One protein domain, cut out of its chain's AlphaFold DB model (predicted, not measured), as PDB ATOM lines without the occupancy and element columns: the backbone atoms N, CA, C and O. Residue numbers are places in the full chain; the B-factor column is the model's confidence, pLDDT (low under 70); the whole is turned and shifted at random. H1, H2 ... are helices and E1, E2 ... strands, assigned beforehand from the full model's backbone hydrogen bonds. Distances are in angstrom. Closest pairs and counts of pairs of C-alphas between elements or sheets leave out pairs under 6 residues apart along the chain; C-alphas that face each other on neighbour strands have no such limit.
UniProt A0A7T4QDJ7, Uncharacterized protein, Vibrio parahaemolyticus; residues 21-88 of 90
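What this domain is: This is residues 21 to 88 of the 90 residues of an uncharacterized protein of Vibrio parahaemolyticus (UniProt A0A7T4QDJ7). A small body holds a two-strand hairpin, E1 and E2, with H1 beside it and H2 crossing H1 steeply; beyond H2 a thin link leads out to H3, which sticks out by itself as an arm and touches no helix. The printed part has 68 residues, with two named strands and then three named helices in the order E1 E2 H1 H2 H3; the sheet, E1 - E2, is antiparallel, and the class is mostly helix. The whole is extended, with a radius of gyration of the C-alphas of 17.1 A and spans of 50 by 25 by 22 A, the arm making the length.

Where its parts are: E1, residues 21 to 23, begins at C-alpha 21 (-39.247, -21.322, -44.971), and E2 is residues 31 to 34. H1, residues 38 to 49, is 16.3 A long. H2, residues 53 to 65, is 16.8 A long. H3, residues 73 to 86, is 19.9 A long and ends at C-alpha 86 (-17.990, 0.554, -24.976).

How they stand to each other: E1 and E2 form an antiparallel hairpin, with N 21 and O 33 within hydrogen-bond range at 2.9 A. The closest C-alphas of E2 and H1, Leu 31 and Tyr 48, are 7.4 A apart. H1 touches H2 with residues 42 to 46 alone, closest at the C-alphas of Lys 46 and Thr 56, 5.6 A; they run opposite ways at a steep tilt of 67 degrees. H3 is apart from H1, H2 and both strands. In H1, H2 and H3 every O i to N i+4 pair is within hydrogen-bond range.

The domain as a whole: The C-alphas farthest apart, Gln 47 and Gly 88, are 50.3 A apart. Residues 65 to 70, 72 to 78 and 80 to 88 stand free. The printed part has no cut and no long link, and no printed residue is under 70 in pLDDT.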
ATOM      1  N   PHE A  21     -38.984 -21.133 -46.394       88.50
ATOM      2  CA  PHE A  21     -39.247 -21.322 -44.971       88.50
ATOM      3  C   PHE A  21     -38.775 -22.708 -44.533       88.50
ATOM      4  O   PHE A  21     -39.174 -23.722 -45.111       88.50
ATOM      5  N   GLU A  22     -37.926 -22.764 -43.508       92.75
ATOM      6  CA  GLU A  22     -37.343 -24.013 -43.023       92.75
ATOM      7  C   GLU A  22     -37.450 -24.154 -41.500       92.75
ATOM      8  O   GLU A  22     -36.983 -23.304 -40.748       92.75
ATOM      9  N   VAL A  23     -38.006 -25.279 -41.040       91.44
ATOM     10  CA  VAL A  23     -38.092 -25.631 -39.614       91.44
ATOM     11  C   VAL A  23     -37.283 -26.893 -39.350       91.44
ATOM     12  O   VAL A  23     -37.603 -27.989 -39.829       91.44
ATOM     13  N   ARG A  24     -36.236 -26.755 -38.531       92.88
ATOM     14  CA  ARG A  24     -35.346 -27.851 -38.129       92.88
ATOM     15  C   ARG A  24     -35.639 -28.283 -36.700       92.88
ATOM     16  O   ARG A  24     -35.593 -27.478 -35.779       92.88
ATOM     17  N   LEU A  25     -35.877 -29.579 -36.517       91.69
ATOM     18  CA  LEU A  25     -35.993 -30.206 -35.205       91.69
ATOM     19  C   LEU A  25     -34.987 -31.347 -35.110       91.69
ATOM     20  O   LEU A  25     -34.850 -32.148 -36.037       91.69
ATOM     21  N   LYS A  26     -34.283 -31.438 -33.982       92.38
ATOM     22  CA  LYS A  26     -33.312 -32.510 -33.753       92.38
ATOM     23  C   LYS A  26     -34.011 -33.871 -33.838       92.38
ATOM     24  O   LYS A  26     -35.024 -34.089 -33.183       92.38
ATOM     25  N   GLY A  27     -33.456 -34.782 -34.639       92.75
ATOM     26  CA  GLY A  27     -34.005 -36.131 -34.815       92.75
ATOM     27  C   GLY A  27     -35.212 -36.221 -35.756       92.75
ATOM     28  O   GLY A  27     -35.822 -37.281 -35.842       92.75
ATOM     29  N   ARG A  28     -35.553 -35.146 -36.480       94.75
ATOM     30  CA  ARG A  28     -36.632 -35.143 -37.475       94.75
ATOM     31  C   ARG A  28     -36.153 -34.555 -38.797       94.75
ATOM     32  O   ARG A  28     -35.337 -33.636 -38.816       94.75
ATOM     33  N   LYS A  29     -36.668 -35.084 -39.912       95.12
ATOM     34  CA  LYS A  29     -36.416 -34.514 -41.243       95.12
ATOM     35  C   LYS A  29     -36.896 -33.052 -41.261       95.12
ATOM     36  O   LYS A  29     -38.052 -32.844 -40.894       95.12
ATOM     37  N   PRO A  30     -36.068 -32.082 -41.695       95.75
ATOM     38  CA  PRO A  30     -36.472 -30.682 -41.769       95.75
ATOM     39  C   PRO A  30     -37.743 -30.491 -42.595       95.75
ATOM     40  O   PRO A  30     -37.904 -31.108 -43.652       95.75
ATOM     41  N   LEU A  31     -38.623 -29.615 -42.117       93.94
ATOM     42  CA  LEU A  31     -39.698 -29.070 -42.931       93.94
ATOM     43  C   LEU A  31     -39.102 -27.960 -43.795       93.94
ATOM     44  O   LEU A  31     -38.526 -27.029 -43.247       93.94
ATOM     45  N   VAL A  32     -39.253 -28.057 -45.113       94.06
ATOM     46  CA  VAL A  32     -38.822 -27.028 -46.067       94.06
ATOM     47  C   VAL A  32     -40.002 -26.699 -46.968       94.06
ATOM     48  O   VAL A  32     -40.601 -27.604 -47.553       94.06
ATOM     49  N   ILE A  33     -40.342 -25.418 -47.066       89.81
ATOM     50  CA  ILE A  33     -41.369 -24.904 -47.966       89.81
ATOM     51  C   ILE A  33     -40.726 -23.816 -48.821       89.81
ATOM     52  O   ILE A  33     -40.331 -22.776 -48.306       89.81
ATOM     53  N   GLU A  34     -40.606 -24.078 -50.118       90.25
ATOM     54  CA  GLU A  34     -40.119 -23.106 -51.102       90.25
ATOM     55  C   GLU A  34     -41.275 -22.186 -51.519       90.25
ATOM     56  O   GLU A  34     -42.399 -22.668 -51.721       90.25
ATOM     57  N   LYS A  35     -40.986 -20.883 -51.627       85.88
ATOM     58  CA  LYS A  35     -41.913 -19.784 -51.942       85.88
ATOM     59  C   LYS A  35     -43.274 -19.952 -51.251       85.88
ATOM     60  O   LYS A  35     -44.288 -20.148 -51.929       85.88
ATOM     61  N   PRO A  36     -43.307 -20.046 -49.908       85.62
ATOM     62  CA  PRO A  36     -44.532 -20.346 -49.200       85.62
ATOM     63  C   PRO A  36     -45.499 -19.161 -49.210       85.62
ATOM     64  O   PRO A  36     -45.125 -18.034 -48.919       85.62
ATOM     65  N   THR A  37     -46.776 -19.467 -49.412       85.38
ATOM     66  CA  THR A  37     -47.872 -18.567 -49.050       85.38
ATOM     67  C   THR A  37     -48.061 -18.555 -47.535       85.38
ATOM     68  O   THR A  37     -47.713 -19.531 -46.850       85.38
ATOM     69  N   THR A  38     -48.652 -17.490 -46.991       84.31
ATOM     70  CA  THR A  38     -48.902 -17.378 -45.541       84.31
ATOM     71  C   THR A  38     -49.750 -18.553 -45.034       84.31
ATOM     72  O   THR A  38     -49.393 -19.220 -44.056       84.31
ATOM     73  N   ASP A  39     -50.807 -18.908 -45.767       87.31
ATOM     74  CA  ASP A  39     -51.687 -20.040 -45.449       87.31
ATOM     75  C   ASP A  39     -50.963 -21.389 -45.469       87.31
ATOM     76  O   ASP A  39     -51.222 -22.270 -44.635       87.31
ATOM     77  N   LYS A  40     -50.022 -21.563 -46.404       88.88
ATOM     78  CA  LYS A  40     -49.214 -22.779 -46.508       88.88
ATOM     79  C   LYS A  40     -48.233 -22.880 -45.344       88.88
ATOM     80  O   LYS A  40     -48.083 -23.974 -44.796       88.88
ATOM     81  N   MET A  41     -47.627 -21.767 -44.912       89.81
ATOM     82  CA  MET A  41     -46.806 -21.744 -43.695       89.81
ATOM     83  C   MET A  41     -47.625 -22.150 -42.474       89.81
ATOM     84  O   MET A  41     -47.202 -23.045 -41.743       89.81
ATOM     85  N   ILE A  42     -48.812 -21.568 -42.276       91.31
ATOM     86  CA  ILE A  42     -49.684 -21.884 -41.136       91.31
ATOM     87  C   ILE A  42     -50.085 -23.361 -41.163       91.31
ATOM     88  O   ILE A  42     -49.865 -24.093 -40.195       91.31
ATOM     89  N   THR A  43     -50.637 -23.829 -42.280       93.19
ATOM     90  CA  THR A  43     -51.200 -25.181 -42.385       93.19
ATOM     91  C   THR A  43     -50.131 -26.254 -42.206       93.19
ATOM     92  O   THR A  43     -50.302 -27.176 -41.401       93.19
ATOM     93  N   ILE A  44     -49.008 -26.132 -42.919       94.25
ATOM     94  CA  ILE A  44     -47.958 -27.152 -42.896       94.25
ATOM     95  C   ILE A  44     -47.193 -27.116 -41.568       94.25
ATOM     96  O   ILE A  44     -46.892 -28.176 -41.017       94.25
ATOM     97  N   THR A  45     -46.936 -25.935 -40.996       93.62
ATOM     98  CA  THR A  45     -46.267 -25.822 -39.687       93.62
ATOM     99  C   THR A  45     -47.121 -26.411 -38.573       93.62
ATOM    100  O   THR A  45     -46.606 -27.178 -37.758       93.62
ATOM    101  N   LYS A  46     -48.432 -26.133 -38.569       95.75
ATOM    102  CA  LYS A  46     -49.381 -26.709 -37.609       95.75
ATOM    103  C   LYS A  46     -49.329 -28.236 -37.619       95.75
ATOM    104  O   LYS A  46     -49.212 -28.855 -36.563       95.75
ATOM    105  N   GLN A  47     -49.388 -28.840 -38.809       95.31
ATOM    106  CA  GLN A  47     -49.334 -30.296 -38.985       95.31
ATOM    107  C   GLN A  47     -47.967 -30.869 -38.608       95.31
ATOM    108  O   GLN A  47     -47.883 -31.883 -37.918       95.31
ATOM    109  N   TYR A  48     -46.885 -30.217 -39.036       95.94
ATOM    110  CA  TYR A  48     -45.532 -30.676 -38.758       95.94
ATOM    111  C   TYR A  48     -45.235 -30.634 -37.257       95.94
ATOM    112  O   TYR A  48     -44.812 -31.642 -36.697       95.94
ATOM    113  N   LEU A  49     -45.510 -29.525 -36.574       94.25
ATOM    114  CA  LEU A  49     -45.235 -29.359 -35.144       94.25
ATOM    115  C   LEU A  49     -46.329 -29.930 -34.226       94.25
ATOM    116  O   LEU A  49     -46.141 -29.944 -33.013       94.25
ATOM    117  N   ASN A  50     -47.439 -30.423 -34.790       95.81
ATOM    118  CA  ASN A  50     -48.619 -30.889 -34.058       95.81
ATOM    119  C   ASN A  50     -49.144 -29.840 -33.055       95.81
ATOM    120  O   ASN A  50     -49.366 -30.127 -31.879       95.81
ATOM    121  N   LEU A  51     -49.301 -28.601 -33.526       94.62
ATOM    122  CA  LEU A  51     -49.742 -27.462 -32.720       94.62
ATOM    123  C   LEU A  51     -51.230 -27.157 -32.924       94.62
ATOM    124  O   LEU A  51     -51.843 -27.502 -33.937       94.62
ATOM    125  N   SER A  52     -51.817 -26.429 -31.975       96.19
ATOM    126  CA  SER A  52     -53.079 -25.725 -32.217       96.19
ATOM    127  C   SER A  52     -52.871 -24.527 -33.157       96.19
ATOM    128  O   SER A  52     -51.748 -24.062 -33.364       96.19
ATOM    129  N   LEU A  53     -53.958 -24.000 -33.729       91.75
ATOM    130  CA  LEU A  53     -53.882 -22.809 -34.582       91.75
ATOM    131  C   LEU A  53     -53.306 -21.588 -33.824       91.75
ATOM    132  O   LEU A  53     -52.342 -21.016 -34.329       91.75
ATOM    133  N   PRO A  54     -53.757 -21.243 -32.595       95.94
ATOM    134  CA  PRO A  54     -53.173 -20.131 -31.837       95.94
ATOM    135  C   PRO A  54     -51.675 -20.301 -31.552       95.94
ATOM    136  O   PRO A  54     -50.905 -19.356 -31.696       95.94
ATOM    137  N   GLN A  55     -51.240 -21.517 -31.203       94.56
ATOM    138  CA  GLN A  55     -49.818 -21.813 -30.994       94.56
ATOM    139  C   GLN A  55     -49.005 -21.689 -32.285       94.56
ATOM    140  O   GLN A  55     -47.863 -21.245 -32.246       94.56
ATOM    141  N   THR A  56     -49.592 -22.059 -33.427       93.19
ATOM    142  CA  THR A  56     -48.944 -21.917 -34.736       93.19
ATOM    143  C   THR A  56     -48.763 -20.446 -35.100       93.19
ATOM    144  O   THR A  56     -47.674 -20.067 -35.521       93.19
ATOM    145  N   HIS A  57     -49.783 -19.607 -34.885       91.62
ATOM    146  CA  HIS A  57     -49.661 -18.160 -35.081       91.62
ATOM    147  C   HIS A  57     -48.563 -17.574 -34.196       91.62
ATOM    148  O   HIS A  57     -47.678 -16.903 -34.709       91.62
ATOM    149  N   LEU A  58     -48.566 -17.893 -32.896       92.69
ATOM    150  CA  LEU A  58     -47.538 -17.409 -31.974       92.69
ATOM    151  C   LEU A  58     -46.128 -17.818 -32.424       92.69
ATOM    152  O   LEU A  58     -45.225 -16.983 -32.439       92.69
ATOM    153  N   PHE A  59     -45.950 -19.081 -32.822       91.69
ATOM    154  CA  PHE A  59     -44.676 -19.584 -33.331       91.69
ATOM    155  C   PHE A  59     -44.216 -18.814 -34.573       91.69
ATOM    156  O   PHE A  59     -43.074 -18.357 -34.614       91.69
ATOM    157  N   LEU A  60     -45.084 -18.640 -35.575       89.88
ATOM    158  CA  LEU A  60     -44.741 -17.926 -36.809       89.88
ATOM    159  C   LEU A  60     -44.472 -16.439 -36.548       89.88
ATOM    160  O   LEU A  60     -43.508 -15.899 -37.073       89.88
ATOM    161  N   THR A  61     -45.238 -15.787 -35.674       88.06
ATOM    162  CA  THR A  61     -44.970 -14.401 -35.269       88.06
ATOM    163  C   THR A  61     -43.592 -14.267 -34.626       88.06
ATOM    164  O   THR A  61     -42.834 -13.374 -34.982       88.06
ATOM    165  N   GLN A  62     -43.226 -15.166 -33.713       87.38
ATOM    166  CA  GLN A  62     -41.921 -15.105 -33.054       87.38
ATOM    167  C   GLN A  62     -40.759 -15.438 -34.000       87.38
ATOM    168  O   GLN A  62     -39.716 -14.796 -33.933       87.38
ATOM    169  N   SER A  63     -40.935 -16.436 -34.867       82.88
ATOM    170  CA  SER A  63     -39.862 -16.960 -35.725       82.88
ATOM    171  C   SER A  63     -39.694 -16.233 -37.055       82.88
ATOM    172  O   SER A  63     -38.618 -16.310 -37.634       82.88
ATOM    173  N   VAL A  64     -40.728 -15.545 -37.537       82.06
ATOM    174  CA  VAL A  64     -40.699 -14.832 -38.820       82.06
ATOM    175  C   VAL A  64     -40.777 -13.327 -38.592       82.06
ATOM    176  O   VAL A  64     -39.867 -12.617 -38.987       82.06
ATOM    177  N   LEU A  65     -41.816 -12.835 -37.910       77.75
ATOM    178  CA  LEU A  65     -42.059 -11.387 -37.795       77.75
ATOM    179  C   LEU A  65     -41.167 -10.693 -36.760       77.75
ATOM    180  O   LEU A  65     -40.754  -9.560 -36.961       77.75
ATOM    181  N   ASN A  66     -40.887 -11.359 -35.640       79.62
ATOM    182  CA  ASN A  66     -40.090 -10.784 -34.552       79.62
ATOM    183  C   ASN A  66     -38.605 -11.145 -34.650       79.62
ATOM    184  O   ASN A  66     -37.832 -10.795 -33.754       79.62
ATOM    185  N   THR A  67     -38.207 -11.883 -35.688       74.38
ATOM    186  CA  THR A  67     -36.790 -12.139 -35.932       74.38
ATOM    187  C   THR A  67     -36.216 -10.896 -36.601       74.38
ATOM    188  O   THR A  67     -36.721 -10.511 -37.650       74.38
ATOM    189  N   PRO A  68     -35.217 -10.235 -35.993       72.50
ATOM    190  CA  PRO A  68     -34.604  -9.070 -36.608       72.50
ATOM    191  C   PRO A  68     -33.956  -9.478 -37.927       72.50
ATOM    192  O   PRO A  68     -33.373 -10.566 -38.020       72.50
ATOM    193  N   ASP A  69     -34.028  -8.593 -38.918       71.38
ATOM    194  CA  ASP A  69     -33.340  -8.805 -40.182       71.38
ATOM    195  C   ASP A  69     -31.843  -9.055 -39.944       71.38
ATOM    196  O   ASP A  69     -31.243  -8.491 -39.014       71.38
ATOM    197  N   PRO A  70     -31.215  -9.936 -40.744       74.19
ATOM    198  CA  PRO A  70     -29.783 -10.139 -40.654       74.19
ATOM    199  C   PRO A  70     -29.072  -8.809 -40.900       74.19
ATOM    200  O   PRO A  70     -29.341  -8.124 -41.884       74.19
ATOM    201  N   LEU A  71     -28.132  -8.469 -40.013       73.31
ATOM    202  CA  LEU A  71     -27.339  -7.253 -40.156       73.31
ATOM    203  C   LEU A  71     -26.622  -7.266 -41.507       73.31
ATOM    204  O   LEU A  71     -25.922  -8.226 -41.848       73.31
ATOM    205  N   THR A  72     -26.728  -6.163 -42.236       82.38
ATOM    206  CA  THR A  72     -25.815  -5.884 -43.341       82.38
ATOM    207  C   THR A  72     -24.373  -5.838 -42.824       82.38
ATOM    208  O   THR A  72     -24.116  -5.608 -41.639       82.38
ATOM    209  N   ILE A  73     -23.398  -6.028 -43.717       85.00
ATOM    210  CA  ILE A  73     -21.971  -5.943 -43.360       85.00
ATOM    211  C   ILE A  73     -21.650  -4.583 -42.711       85.00
ATOM    212  O   ILE A  73     -20.905  -4.519 -41.733       85.00
ATOM    213  N   ASP A  74     -22.266  -3.506 -43.195       88.69
ATOM    214  CA  ASP A  74     -22.084  -2.163 -42.643       88.69
ATOM    215  C   ASP A  74     -22.662  -2.029 -41.230       88.69
ATOM    216  O   ASP A  74     -22.023  -1.455 -40.344       88.69
ATOM    217  N   GLU A  75     -23.861  -2.563 -40.988       87.19
ATOM    218  CA  GLU A  75     -24.467  -2.591 -39.652       87.19
ATOM    219  C   GLU A  75     -23.666  -3.463 -38.689       87.19
ATOM    220  O   GLU A  75     -23.473  -3.091 -37.531       87.19
ATOM    221  N   HIS A  76     -23.121  -4.573 -39.182       87.31
ATOM    222  CA  HIS A  76     -22.228  -5.435 -38.427       87.31
ATOM    223  C   HIS A  76     -20.957  -4.693 -37.987       87.31
ATOM    224  O   HIS A  76     -20.616  -4.713 -36.803       87.31
ATOM    225  N   PHE A  77     -20.287  -3.966 -38.888       93.31
ATOM    226  CA  PHE A  77     -19.104  -3.174 -38.529       93.31
ATOM    227  C   PHE A  77     -19.427  -2.011 -37.585       93.31
ATOM    228  O   PHE A  77     -18.647  -1.738 -36.670       93.31
ATOM    229  N   LYS A  78     -20.577  -1.344 -37.756       93.06
ATOM    230  CA  LYS A  78     -21.042  -0.302 -36.823       93.06
ATOM    231  C   LYS A  78     -21.277  -0.870 -35.424       93.06
ATOM    232  O   LYS A  78     -20.866  -0.249 -34.445       93.06
ATOM    233  N   LEU A  79     -21.891  -2.050 -35.332       89.44
ATOM    234  CA  LEU A  79     -22.105  -2.748 -34.068       89.44
ATOM    235  C   LEU A  79     -20.773  -3.120 -33.407       89.44
ATOM    236  O   LEU A  79     -20.585  -2.825 -32.228       89.44
ATOM    237  N   ILE A  80     -19.831  -3.697 -34.163       93.94
ATOM    238  CA  ILE A  80     -18.484  -4.007 -33.661       93.94
ATOM    239  C   ILE A  80     -17.807  -2.745 -33.125       93.94
ATOM    240  O   ILE A  80     -17.372  -2.739 -31.979       93.94
ATOM    241  N   ALA A  81     -17.772  -1.658 -33.899       93.88
ATOM    242  CA  ALA A  81     -17.116  -0.419 -33.482       93.88
ATOM    243  C   ALA A  81     -17.754   0.191 -32.218       93.88
ATOM    244  O   ALA A  81     -17.049   0.699 -31.344       93.88
ATOM    245  N   ALA A  82     -19.085   0.129 -32.095       92.69
ATOM    246  CA  ALA A  82     -19.792   0.576 -30.898       92.69
ATOM    247  C   ALA A  82     -19.438  -0.277 -29.669       92.69
ATOM    248  O   ALA A  82     -19.220   0.267 -28.583       92.69
ATOM    249  N   LEU A  83     -19.338  -1.598 -29.844       91.50
ATOM    250  CA  LEU A  83     -18.947  -2.524 -28.785       91.50
ATOM    251  C   LEU A  83     -17.488  -2.321 -28.371       91.50
ATOM    252  O   LEU A  83     -17.227  -2.173 -27.179       91.50
ATOM    253  N   GLU A  84     -16.561  -2.219 -29.326       96.38
ATOM    254  CA  GLU A  84     -15.144  -1.921 -29.074       96.38
ATOM    255  C   GLU A  84     -14.987  -0.644 -28.246       96.38
ATOM    256  O   GLU A  84     -14.298  -0.648 -27.226       96.38
ATOM    257  N   LYS A  85     -15.703   0.422 -28.628       94.25
ATOM    258  CA  LYS A  85     -15.723   1.686 -27.886       94.25
ATOM    259  C   LYS A  85     -16.289   1.520 -26.473       94.25
ATOM    260  O   LYS A  85     -15.729   2.066 -25.529       94.25
ATOM    261  N   SER A  86     -17.387   0.779 -26.303       91.94
ATOM    262  CA  SER A  86     -17.990   0.554 -24.976       91.94
ATOM    263  C   SER A  86     -17.098  -0.257 -24.036       91.94
ATOM    264  O   SER A  86     -17.136  -0.057 -22.825       91.94
ATOM    265  N   LEU A  87     -16.278  -1.146 -24.600       93.38
ATOM    266  CA  LEU A  87     -15.356  -2.007 -23.868       93.38
ATOM    267  C   LEU A  87     -13.971  -1.366 -23.684       93.38
ATOM    268  O   LEU A  87     -13.107  -1.971 -23.055       93.38
ATOM    269  N   GLY A  88     -13.748  -0.161 -24.223       90.38
ATOM    270  CA  GLY A  88     -12.459   0.533 -24.160       90.38
ATOM    271  C   GLY A  88     -11.352  -0.148 -24.969       90.38
ATOM    272  O   GLY A  88     -10.175   0.029 -24.670       90.38
TER     273      GLY A  88